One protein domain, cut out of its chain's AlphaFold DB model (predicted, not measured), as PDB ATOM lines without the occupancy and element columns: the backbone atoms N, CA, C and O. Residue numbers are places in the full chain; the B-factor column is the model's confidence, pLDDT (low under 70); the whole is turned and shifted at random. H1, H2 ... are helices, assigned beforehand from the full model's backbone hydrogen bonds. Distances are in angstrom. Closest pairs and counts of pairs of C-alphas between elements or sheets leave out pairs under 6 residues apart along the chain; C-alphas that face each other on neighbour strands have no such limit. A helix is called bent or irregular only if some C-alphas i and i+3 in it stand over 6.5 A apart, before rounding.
ATOM      1  N   ILE A  76     146.895 132.961 169.991       87.50
ATOM      2  CA  ILE A  76     148.236 132.913 170.583       87.50
ATOM      3  C   ILE A  76     148.224 133.792 171.829       87.50
ATOM      4  O   ILE A  76     147.916 134.977 171.732       87.50
ATOM      5  N   ALA A  77     148.562 133.235 172.988       88.56
ATOM      6  CA  ALA A  77     148.698 134.024 174.208       88.56
ATOM      7  C   ALA A  77     149.966 134.904 174.156       88.56
ATOM      8  O   ALA A  77     150.991 134.510 173.591       88.56
ATOM      9  N   LEU A  78     149.908 136.114 174.718       86.50
ATOM     10  CA  LEU A  78     151.020 137.075 174.648       86.50
ATOM     11  C   LEU A  78     152.266 136.610 175.398       86.50
ATOM     12  O   LEU A  78     153.384 136.841 174.937       86.50
ATOM     13  N   ASP A  79     152.084 135.942 176.532       88.12
ATOM     14  CA  ASP A  79     153.163 135.348 177.316       88.12
ATOM     15  C   ASP A  79     153.872 134.230 176.542       88.12
ATOM     16  O   ASP A  79     155.105 134.215 176.478       88.12
ATOM     17  N   GLN A  80     153.105 133.369 175.869       88.88
ATOM     18  CA  GLN A  80     153.626 132.348 174.967       88.88
ATOM     19  C   GLN A  80     154.415 132.984 173.819       88.88
ATOM     20  O   GLN A  80     155.568 132.625 173.592       88.88
ATOM     21  N   ARG A  81     153.845 133.980 173.127       90.50
ATOM     22  CA  ARG A  81     154.535 134.653 172.016       90.50
ATOM     23  C   ARG A  81     155.831 135.325 172.471       90.50
ATOM     24  O   ARG A  81     156.835 135.264 171.762       90.50
ATOM     25  N   ALA A  82     155.826 135.951 173.646       87.75
ATOM     26  CA  ALA A  82     157.016 136.568 174.219       87.75
ATOM     27  C   ALA A  82     158.098 135.530 174.558       87.75
ATOM     28  O   ALA A  82     159.281 135.799 174.348       87.75
ATOM     29  N   ALA A  83     157.716 134.358 175.073       89.31
ATOM     30  CA  ALA A  83     158.645 133.261 175.324       89.31
ATOM     31  C   ALA A  83     159.286 132.757 174.019       89.31
ATOM     32  O   ALA A  83     160.514 132.737 173.931       89.31
ATOM     33  N   ASP A  84     158.475 132.484 172.991       86.50
ATOM     34  CA  ASP A  84     158.942 132.018 171.678       86.50
ATOM     35  C   ASP A  84     159.937 133.005 171.037       86.50
ATOM     36  O   ASP A  84     160.966 132.612 170.487       86.50
ATOM     37  N   VAL A  85     159.652 134.312 171.107       85.38
ATOM     38  CA  VAL A  85     160.547 135.355 170.572       85.38
ATOM     39  C   VAL A  85     161.863 135.404 171.350       85.38
ATOM     40  O   VAL A  85     162.925 135.523 170.744       85.38
ATOM     41  N   ARG A  86     161.828 135.291 172.683       86.38
ATOM     42  CA  ARG A  86     163.051 135.288 173.507       86.38
ATOM     43  C   ARG A  86     163.937 134.079 173.233       86.38
ATOM     44  O   ARG A  86     165.154 134.227 173.268       86.38
ATOM     45  N   GLU A  87     163.348 132.908 173.013       86.50
ATOM     46  CA  GLU A  87     164.082 131.692 172.654       86.50
ATOM     47  C   GLU A  87     164.806 131.873 171.319       86.50
ATOM     48  O   GLU A  87     166.032 131.805 171.280       86.50
ATOM     49  N   ARG A  88     164.070 132.277 170.280       82.62
ATOM     50  CA  ARG A  88     164.606 132.589 168.947       82.62
ATOM     51  C   ARG A  88     165.746 133.610 168.988       82.62
ATOM     52  O   ARG A  88     166.816 133.387 168.437       82.62
ATOM     53  N   LEU A  89     165.555 134.721 169.701       80.50
ATOM     54  CA  LEU A  89     166.587 135.757 169.847       80.50
ATOM     55  C   LEU A  89     167.809 135.303 170.659       80.50
ATOM     56  O   LEU A  89     168.864 135.933 170.578       80.50
ATOM     57  N   ARG A  90     167.676 134.275 171.504       81.44
ATOM     58  CA  ARG A  90     168.810 133.696 172.237       81.44
ATOM     59  C   ARG A  90     169.651 132.813 171.318       81.44
ATOM     60  O   ARG A  90     170.870 132.871 171.417       81.44
ATOM     61  N   GLU A  91     169.012 132.045 170.440       78.62
ATOM     62  CA  GLU A  91     169.688 131.231 169.419       78.62
ATOM     63  C   GLU A  91     170.490 132.107 168.446       78.62
ATOM     64  O   GLU A  91     171.638 131.801 168.137       78.62
ATOM     65  N   ASP A  92     169.919 133.242 168.041       73.06
ATOM     66  CA  ASP A  92     170.535 134.203 167.119       73.06
ATOM     67  C   ASP A  92     171.755 134.931 167.713       73.06
ATOM     68  O   ASP A  92     172.759 135.143 167.039       73.06
ATOM     69  N   ARG A  93     171.722 135.243 169.016       66.38
ATOM     70  CA  ARG A  93     172.829 135.920 169.715       66.38
ATOM     71  C   ARG A  93     174.122 135.106 169.793       66.38
ATOM     72  O   ARG A  93     175.170 135.689 170.044       66.38
ATOM     73  N   GLY A  94     174.070 133.792 169.572       59.09
ATOM     74  CA  GLY A  94     175.262 132.942 169.545       59.09
ATOM     75  C   GLY A  94     176.179 133.165 168.334       59.09
ATOM     76  O   GLY A  94     177.221 132.519 168.257       59.09
ATOM     77  N   LEU A  95     175.800 134.034 167.387       55.97
ATOM     78  CA  LEU A  95     176.480 134.194 166.098       55.97
ATOM     79  C   LEU A  95     177.288 135.499 165.945       55.97
ATOM     80  O   LEU A  95     178.026 135.605 164.970       55.97
ATOM     81  N   ASP A  96     177.189 136.467 166.871       55.72
ATOM     82  CA  ASP A  96     177.572 137.868 166.588       55.72
ATOM     83  C   ASP A  96     178.353 138.581 167.724       55.72
ATOM     84  O   ASP A  96     178.013 139.680 168.159       55.72
ATOM     85  N   GLU A  97     179.419 137.966 168.255       52.62
ATOM     86  CA  GLU A  97     180.236 138.541 169.352       52.62
ATOM     87  C   GLU A  97     181.399 139.469 168.899       52.62
ATOM     88  O   GLU A  97     182.381 139.623 169.623       52.62
ATOM     89  N   VAL A 105     173.028 149.639 163.489       57.12
ATOM     90  CA  VAL A 105     172.436 148.457 164.123       57.12
ATOM     91  C   VAL A 105     172.027 147.509 163.001       57.12
ATOM     92  O   VAL A 105     170.981 147.682 162.378       57.12
ATOM     93  N   LEU A 106     172.901 146.555 162.688       66.38
ATOM     94  CA  LEU A 106     172.618 145.473 161.763       66.38
ATOM     95  C   LEU A 106     171.655 144.550 162.496       66.38
ATOM     96  O   LEU A 106     172.062 143.728 163.310       66.38
ATOM     97  N   LEU A 107     170.361 144.751 162.262       71.19
ATOM     98  CA  LEU A 107     169.365 143.797 162.712       71.19
ATOM     99  C   LEU A 107     169.625 142.496 161.964       71.19
ATOM    100  O   LEU A 107     169.622 142.471 160.729       71.19
ATOM    101  N   THR A 108     169.823 141.414 162.710       83.25
ATOM    102  CA  THR A 108     169.750 140.090 162.100       83.25
ATOM    103  C   THR A 108     168.360 139.911 161.501       83.25
ATOM    104  O   THR A 108     167.383 140.554 161.907       83.25
ATOM    105  N   GLU A 109     168.239 139.015 160.529       83.75
ATOM    106  CA  GLU A 109     166.950 138.765 159.894       83.75
ATOM    107  C   GLU A 109     165.866 138.395 160.921       83.75
ATOM    108  O   GLU A 109     164.738 138.888 160.862       83.75
ATOM    109  N   LEU A 110     166.225 137.584 161.917       85.81
ATOM    110  CA  LEU A 110     165.315 137.167 162.974       85.81
ATOM    111  C   LEU A 110     164.891 138.336 163.874       85.81
ATOM    112  O   LEU A 110     163.729 138.407 164.286       85.81
ATOM    113  N   GLN A 111     165.805 139.266 164.155       85.12
ATOM    114  CA  GLN A 111     165.511 140.488 164.903       85.12
ATOM    115  C   GLN A 111     164.580 141.412 164.118       85.12
ATOM    116  O   GLN A 111     163.596 141.893 164.679       85.12
ATOM    117  N   ALA A 112     164.828 141.604 162.821       87.75
ATOM    118  CA  ALA A 112     163.952 142.381 161.950       87.75
ATOM    119  C   ALA A 112     162.543 141.763 161.873       87.75
ATOM    120  O   ALA A 112     161.549 142.470 162.039       87.75
ATOM    121  N   MET A 113     162.428 140.434 161.755       88.06
ATOM    122  CA  MET A 113     161.135 139.742 161.815       88.06
ATOM    123  C   MET A 113     160.418 139.928 163.160       88.06
ATOM    124  O   MET A 113     159.201 140.124 163.191       88.06
ATOM    125  N   ALA A 114     161.147 139.856 164.278       88.00
ATOM    126  CA  ALA A 114     160.574 140.055 165.607       88.00
ATOM    127  C   ALA A 114     160.070 141.495 165.789       88.00
ATOM    128  O   ALA A 114     158.940 141.691 166.233       88.00
ATOM    129  N   VAL A 115     160.874 142.488 165.402       89.25
ATOM    130  CA  VAL A 115     160.514 143.910 165.490       89.25
ATOM    131  C   VAL A 115     159.329 144.225 164.580       89.25
ATOM    132  O   VAL A 115     158.337 144.771 165.057       89.25
ATOM    133  N   GLY A 116     159.374 143.815 163.310       89.81
ATOM    134  CA  GLY A 116     158.271 144.008 162.369       89.81
ATOM    135  C   GLY A 116     156.970 143.362 162.850       89.81
ATOM    136  O   GLY A 116     155.919 143.995 162.833       89.81
ATOM    137  N   GLY A 117     157.038 142.136 163.379       89.44
ATOM    138  CA  GLY A 117     155.872 141.463 163.953       89.44
ATOM    139  C   GLY A 117     155.266 142.211 165.146       89.44
ATOM    140  O   GLY A 117     154.045 142.346 165.218       89.44
ATOM    141  N   LEU A 118     156.097 142.717 166.063       92.25
ATOM    142  CA  LEU A 118     155.636 143.498 167.218       92.25
ATOM    143  C   LEU A 118     155.033 144.846 166.807       92.25
ATOM    144  O   LEU A 118     154.069 145.291 167.427       92.25
ATOM    145  N   LEU A 119     155.571 145.480 165.764       92.38
ATOM    146  CA  LEU A 119     155.001 146.702 165.198       92.38
ATOM    147  C   LEU A 119     153.622 146.431 164.584       92.38
ATOM    148  O   LEU A 119     152.685 147.160 164.888       92.38
ATOM    149  N   LEU A 120     153.442 145.348 163.819       91.44
ATOM    150  CA  LEU A 120     152.113 144.971 163.312       91.44
ATOM    151  C   LEU A 120     151.108 144.739 164.445       91.44
ATOM    152  O   LEU A 120     149.973 145.201 164.373       91.44
ATOM    153  N   GLU A 121     151.530 144.079 165.522       91.19
ATOM    154  CA  GLU A 121     150.684 143.889 166.700       91.19
ATOM    155  C   GLU A 121     150.300 145.217 167.368       91.19
ATOM    156  O   GLU A 121     149.165 145.392 167.811       91.19
ATOM    157  N   LEU A 122     151.237 146.166 167.445       89.38
ATOM    158  CA  LEU A 122     150.962 147.506 167.952       89.38
ATOM    159  C   LEU A 122     149.974 148.251 167.046       89.38
ATOM    160  O   LEU A 122     149.046 148.869 167.561       89.38
ATOM    161  N   ALA A 123     150.132 148.171 165.725       88.00
ATOM    162  CA  ALA A 123     149.203 148.781 164.777       88.00
ATOM    163  C   ALA A 123     147.781 148.217 164.926       88.00
ATOM    164  O   ALA A 123     146.827 148.989 164.994       88.00
ATOM    165  N   GLU A 124     147.635 146.895 165.054       87.44
ATOM    166  CA  GLU A 124     146.332 146.250 165.282       87.44
ATOM    167  C   GLU A 124     145.686 146.688 166.596       87.44
ATOM    168  O   GLU A 124     144.475 146.882 166.669       87.44
ATOM    169  N   ARG A 125     146.494 146.912 167.631       86.31
ATOM    170  CA  ARG A 125     145.999 147.462 168.890       86.31
ATOM    171  C   ARG A 125     145.568 148.915 168.757       86.31
ATOM    172  O   ARG A 125     144.546 149.266 169.314       86.31
ATOM    173  N   LEU A 126     146.309 149.746 168.037       84.00
ATOM    174  CA  LEU A 126     145.981 151.164 167.871       84.00
ATOM    175  C   LEU A 126     144.725 151.402 167.024       84.00
ATOM    176  O   LEU A 126     144.107 152.459 167.138       84.00
ATOM    177  N   ARG A 127     144.332 150.446 166.179       80.81
ATOM    178  CA  ARG A 127     143.114 150.557 165.374       80.81
ATOM    179  C   ARG A 127     141.852 150.589 166.250       80.81
ATOM    180  O   ARG A 127     141.809 149.939 167.298       80.81
ATOM    181  N   PRO A 128     140.796 151.293 165.802       72.00
ATOM    182  CA  PRO A 128     139.495 151.232 166.457       72.00
ATOM    183  C   PRO A 128     139.041 149.775 166.565       72.00
ATOM    184  O   PRO A 128     139.074 149.033 165.583       72.00
ATOM    185  N   GLY A 129     138.611 149.351 167.751       72.12
ATOM    186  CA  GLY A 129     138.190 147.972 167.969       72.12
ATOM    187  C   GLY A 129     138.515 147.430 169.353       72.12
ATOM    188  O   GLY A 129     138.376 148.113 170.370       72.12
ATOM    189  N   ALA A 130     138.882 146.151 169.394       56.59
ATOM    190  CA  ALA A 130     138.817 145.326 170.595       56.59
ATOM    191  C   ALA A 130     139.675 145.844 171.771       56.59
ATOM    192  O   ALA A 130     139.302 145.631 172.922       56.59
ATOM    193  N   ALA A 131     140.781 146.553 171.505       64.12
ATOM    194  CA  ALA A 131     141.701 147.030 172.541       64.12
ATOM    195  C   ALA A 131     141.432 148.473 173.031       64.12
ATOM    196  O   ALA A 131     141.576 148.729 174.224       64.12
ATOM    197  N   PHE A 132     141.023 149.404 172.157       63.44
ATOM    198  CA  PHE A 132     140.886 150.841 172.491       63.44
ATOM    199  C   PHE A 132     139.467 151.392 172.300       63.44
ATOM    200  O   PHE A 132     139.212 152.581 172.493       63.44
ATOM    201  N   GLY A 133     138.506 150.527 171.970       60.56
ATOM    202  CA  GLY A 133     137.128 150.938 171.745       60.56
ATOM    203  C   GLY A 133     136.951 151.675 170.409       60.56
ATOM    204  O   GLY A 133     137.736 151.474 169.486       60.56
ATOM    205  N   PRO A 134     135.895 152.490 170.267       56.31
ATOM    206  CA  PRO A 134     135.454 153.041 168.983       56.31
ATOM    207  C   PRO A 134     136.239 154.293 168.541       56.31
ATOM    208  O   PRO A 134     135.879 154.911 167.541       56.31
ATOM    209  N   SER A 135     137.263 154.719 169.296       69.00
ATOM    210  CA  SER A 135     138.017 155.943 168.989       69.00
ATOM    211  C   SER A 135     138.803 155.796 167.685       69.00
ATOM    212  O   SER A 135     139.460 154.783 167.462       69.00
ATOM    213  N   ARG A 136     138.763 156.839 166.845       74.12
ATOM    214  CA  ARG A 136     139.537 156.937 165.594       74.12
ATOM    215  C   ARG A 136     140.921 157.553 165.773       74.12
ATOM    216  O   ARG A 136     141.704 157.577 164.832       74.12
ATOM    217  N   GLU A 137     141.243 158.033 166.973       74.94
ATOM    218  CA  GLU A 137     142.496 158.749 167.260       74.94
ATOM    219  C   GLU A 137     143.749 157.899 166.991       74.94
ATOM    220  O   GLU A 137     144.817 158.441 166.720       74.94
ATOM    221  N   GLY A 138     143.627 156.569 167.032       79.50
ATOM    222  CA  GLY A 138     144.730 155.653 166.755       79.50
ATOM    223  C   GLY A 138     144.907 155.259 165.285       79.50
ATOM    224  O   GLY A 138     145.899 154.607 164.973       79.50
ATOM    225  N   GLU A 139     144.009 155.648 164.368       83.94
ATOM    226  CA  GLU A 139     144.061 155.221 162.955       83.94
ATOM    227  C   GLU A 139     145.321 155.715 162.229       83.94
ATOM    228  O   GLU A 139     146.014 154.921 161.589       83.94
ATOM    229  N   GLU A 140     145.655 157.004 162.354       84.38
ATOM    230  CA  GLU A 140     146.845 157.581 161.711       84.38
ATOM    231  C   GLU A 140     148.135 156.978 162.277       84.38
ATOM    232  O   GLU A 140     149.045 156.614 161.529       84.38
ATOM    233  N   LEU A 141     148.201 156.794 163.600       85.88
ATOM    234  CA  LEU A 141     149.361 156.177 164.235       85.88
ATOM    235  C   LEU A 141     149.491 154.698 163.847       85.88
ATOM    236  O   LEU A 141     150.597 154.229 163.586       85.88
ATOM    237  N   ALA A 142     148.377 153.969 163.750       87.88
ATOM    238  CA  ALA A 142     148.369 152.593 163.267       87.88
ATOM    239  C   ALA A 142     148.888 152.490 161.826       87.88
ATOM    240  O   ALA A 142     149.617 151.546 161.512       87.88
ATOM    241  N   ALA A 143     148.554 153.451 160.959       87.44
ATOM    242  CA  ALA A 143     149.068 153.500 159.591       87.44
ATOM    243  C   ALA A 143     150.594 153.671 159.573       87.44
ATOM    244  O   ALA A 143     151.285 152.840 158.985       87.44
ATOM    245  N   VAL A 144     151.130 154.650 160.311       89.94
ATOM    246  CA  VAL A 144     152.586 154.867 160.422       89.94
ATOM    247  C   VAL A 144     153.298 153.629 160.969       89.94
ATOM    248  O   VAL A 144     154.319 153.200 160.434       89.94
ATOM    249  N   VAL A 145     152.759 153.011 162.022       90.94
ATOM    250  CA  VAL A 145     153.349 151.802 162.613       90.94
ATOM    251  C   VAL A 145     153.317 150.626 161.626       90.94
ATOM    252  O   VAL A 145     154.280 149.864 161.565       90.94
ATOM    253  N   THR A 146     152.261 150.504 160.816       91.44
ATOM    254  CA  THR A 146     152.170 149.492 159.748       91.44
ATOM    255  C   THR A 146     153.231 149.717 158.668       91.44
ATOM    256  O   THR A 146     153.908 148.772 158.267       91.44
ATOM    257  N   GLU A 147     153.421 150.960 158.219       90.31
ATOM    258  CA  GLU A 147     154.447 151.311 157.227       90.31
ATOM    259  C   GLU A 147     155.861 151.011 157.737       90.31
ATOM    260  O   GLU A 147     156.677 150.421 157.021       90.31
ATOM    261  N   LEU A 148     156.146 151.351 158.998       88.62
ATOM    262  CA  LEU A 148     157.415 151.021 159.647       88.62
ATOM    263  C   LEU A 148     157.610 149.509 159.761       88.62
ATOM    264  O   LEU A 148     158.704 149.010 159.495       88.62
ATOM    265  N   ALA A 149     156.558 148.770 160.119       91.44
ATOM    266  CA  ALA A 149     156.615 147.319 160.195       91.44
ATOM    267  C   ALA A 149     156.986 146.696 158.846       91.44
ATOM    268  O   ALA A 149     157.889 145.863 158.793       91.44
ATOM    269  N   HIS A 150     156.338 147.121 157.757       90.00
ATOM    270  CA  HIS A 150     156.663 146.652 156.410       90.00
ATOM    271  C   HIS A 150     158.077 147.049 155.996       90.00
ATOM    272  O   HIS A 150     158.828 146.192 155.555       90.00
ATOM    273  N   THR A 151     158.498 148.289 156.261       88.44
ATOM    274  CA  THR A 151     159.869 148.745 155.971       88.44
ATOM    275  C   THR A 151     160.923 147.841 156.620       88.44
ATOM    276  O   THR A 151     161.934 147.516 156.001       88.44
ATOM    277  N   VAL A 152     160.691 147.408 157.864       87.12
ATOM    278  CA  VAL A 152     161.585 146.475 158.565       87.12
ATOM    279  C   VAL A 152     161.480 145.058 157.985       87.12
ATOM    280  O   VAL A 152     162.498 144.394 157.795       87.12
ATOM    281  N   LEU A 153     160.271 144.582 157.674       86.56
ATOM    282  CA  LEU A 153     160.052 143.239 157.122       86.56
ATOM    283  C   LEU A 153     160.570 143.083 155.685       86.56
ATOM    284  O   LEU A 153     161.024 141.994 155.335       86.56
ATOM    285  N   ASP A 154     160.586 144.140 154.880       85.12
ATOM    286  CA  ASP A 154     161.115 144.155 153.508       85.12
ATOM    287  C   ASP A 154     162.626 143.900 153.459       85.12
ATOM    288  O   ASP A 154     163.166 143.416 152.460       85.12
ATOM    289  N   GLN A 155     163.320 144.142 154.571       79.56
ATOM    290  CA  GLN A 155     164.735 143.801 154.721       79.56
ATOM    291  C   GLN A 155     164.951 142.293 154.956       79.56
ATOM    292  O   GLN A 155     166.052 141.780 154.737       79.56
ATOM    293  N   THR A 156     163.894 141.553 155.306       75.25
ATOM    294  CA  THR A 156     163.892 140.096 155.541       75.25
ATOM    295  C   THR A 156     163.420 139.318 154.303       75.25
ATOM    296  O   THR A 156     162.894 139.899 153.350       75.25
TER     297      THR A 156
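What this domain is: This is residues 76 to 97 and 105 to 156 of the 161 residues of an uncharacterized protein of Nocardia terpenica (UniProt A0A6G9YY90). Three helices lie side by side in a row that makes a single layer, with H2 in the middle: H2 and H3 form a close helical hairpin, and H1 is on the other side of H2, splayed away from it at its first end. The loop of residues 127 to 138 that joins H2 to H3 lies at one end of the long axis, and the last printed residues before the cut, near Glu 97, lie at the other. The printed part has 74 residues with three named helices, H1, H2 and H3 in that order along the chain, and no named strand; the class is all helix. The whole is loose, with a radius of gyration of the C-alphas of 14.4 A, and only just elongated, with spans of 46 by 26 by 14 A.

Where its parts are: The printed part begins at Ile 76. H1 is residues 78 to 95, 27.0 A from first to last C-alpha, beginning at C-alpha 78 (151.020, 137.075, 174.648). It is neither bent nor irregular, but only just: C-alphas 92 and 95 are 6.0 A apart. After the cut, H2 is residues 109 to 126, 25.6 A long from first to last C-alpha, with C-alpha 109 at (166.950, 138.765, 159.894). H3 is residues 139 to 153, 20.8 A from first to last C-alpha, and ends at C-alpha 153 (160.052, 143.239, 157.122).

How they stand to each other: H1 touches H2 with residues 85 to 92 alone, and H2 touches H1 with residues 110 to 114 alone. The closest C-alphas of these two helices are those of Val 85 and Ala 114, 6.8 A apart. H1 and H2 run opposite ways at a shallow tilt of 23 degrees. Residues 76 to 81, of which 78 to 81 belong to H1, stand free. H2 also touches H3, with 31 pairs of C-alphas within 8 A; the closest are those of Ala 123 and Ala 142, 4.2 A apart. H2 and H3 are a hairpin, running opposite ways at a shallow tilt of 11 degrees. H1 and H3 are apart. In H2 and H3 every O i to N i+4 pair is within hydrogen-bond range; in H1 it is 12 of 14.

The domain as a whole: The two C-alphas farthest apart in the domain are those of Glu 97 and Pro 134, 47.1 A. Residues 98 to 104 are cut out, and C-alphas 97 and 105 are 13.7 A apart across the cut; the link from H1 to H2 runs across it. The link from H2 to H3, 12 residues, is long. The mean pLDDT of the printed part is 81.0; it is under 70 in residues 93 to 97, 105 to 106 and 130 to 135.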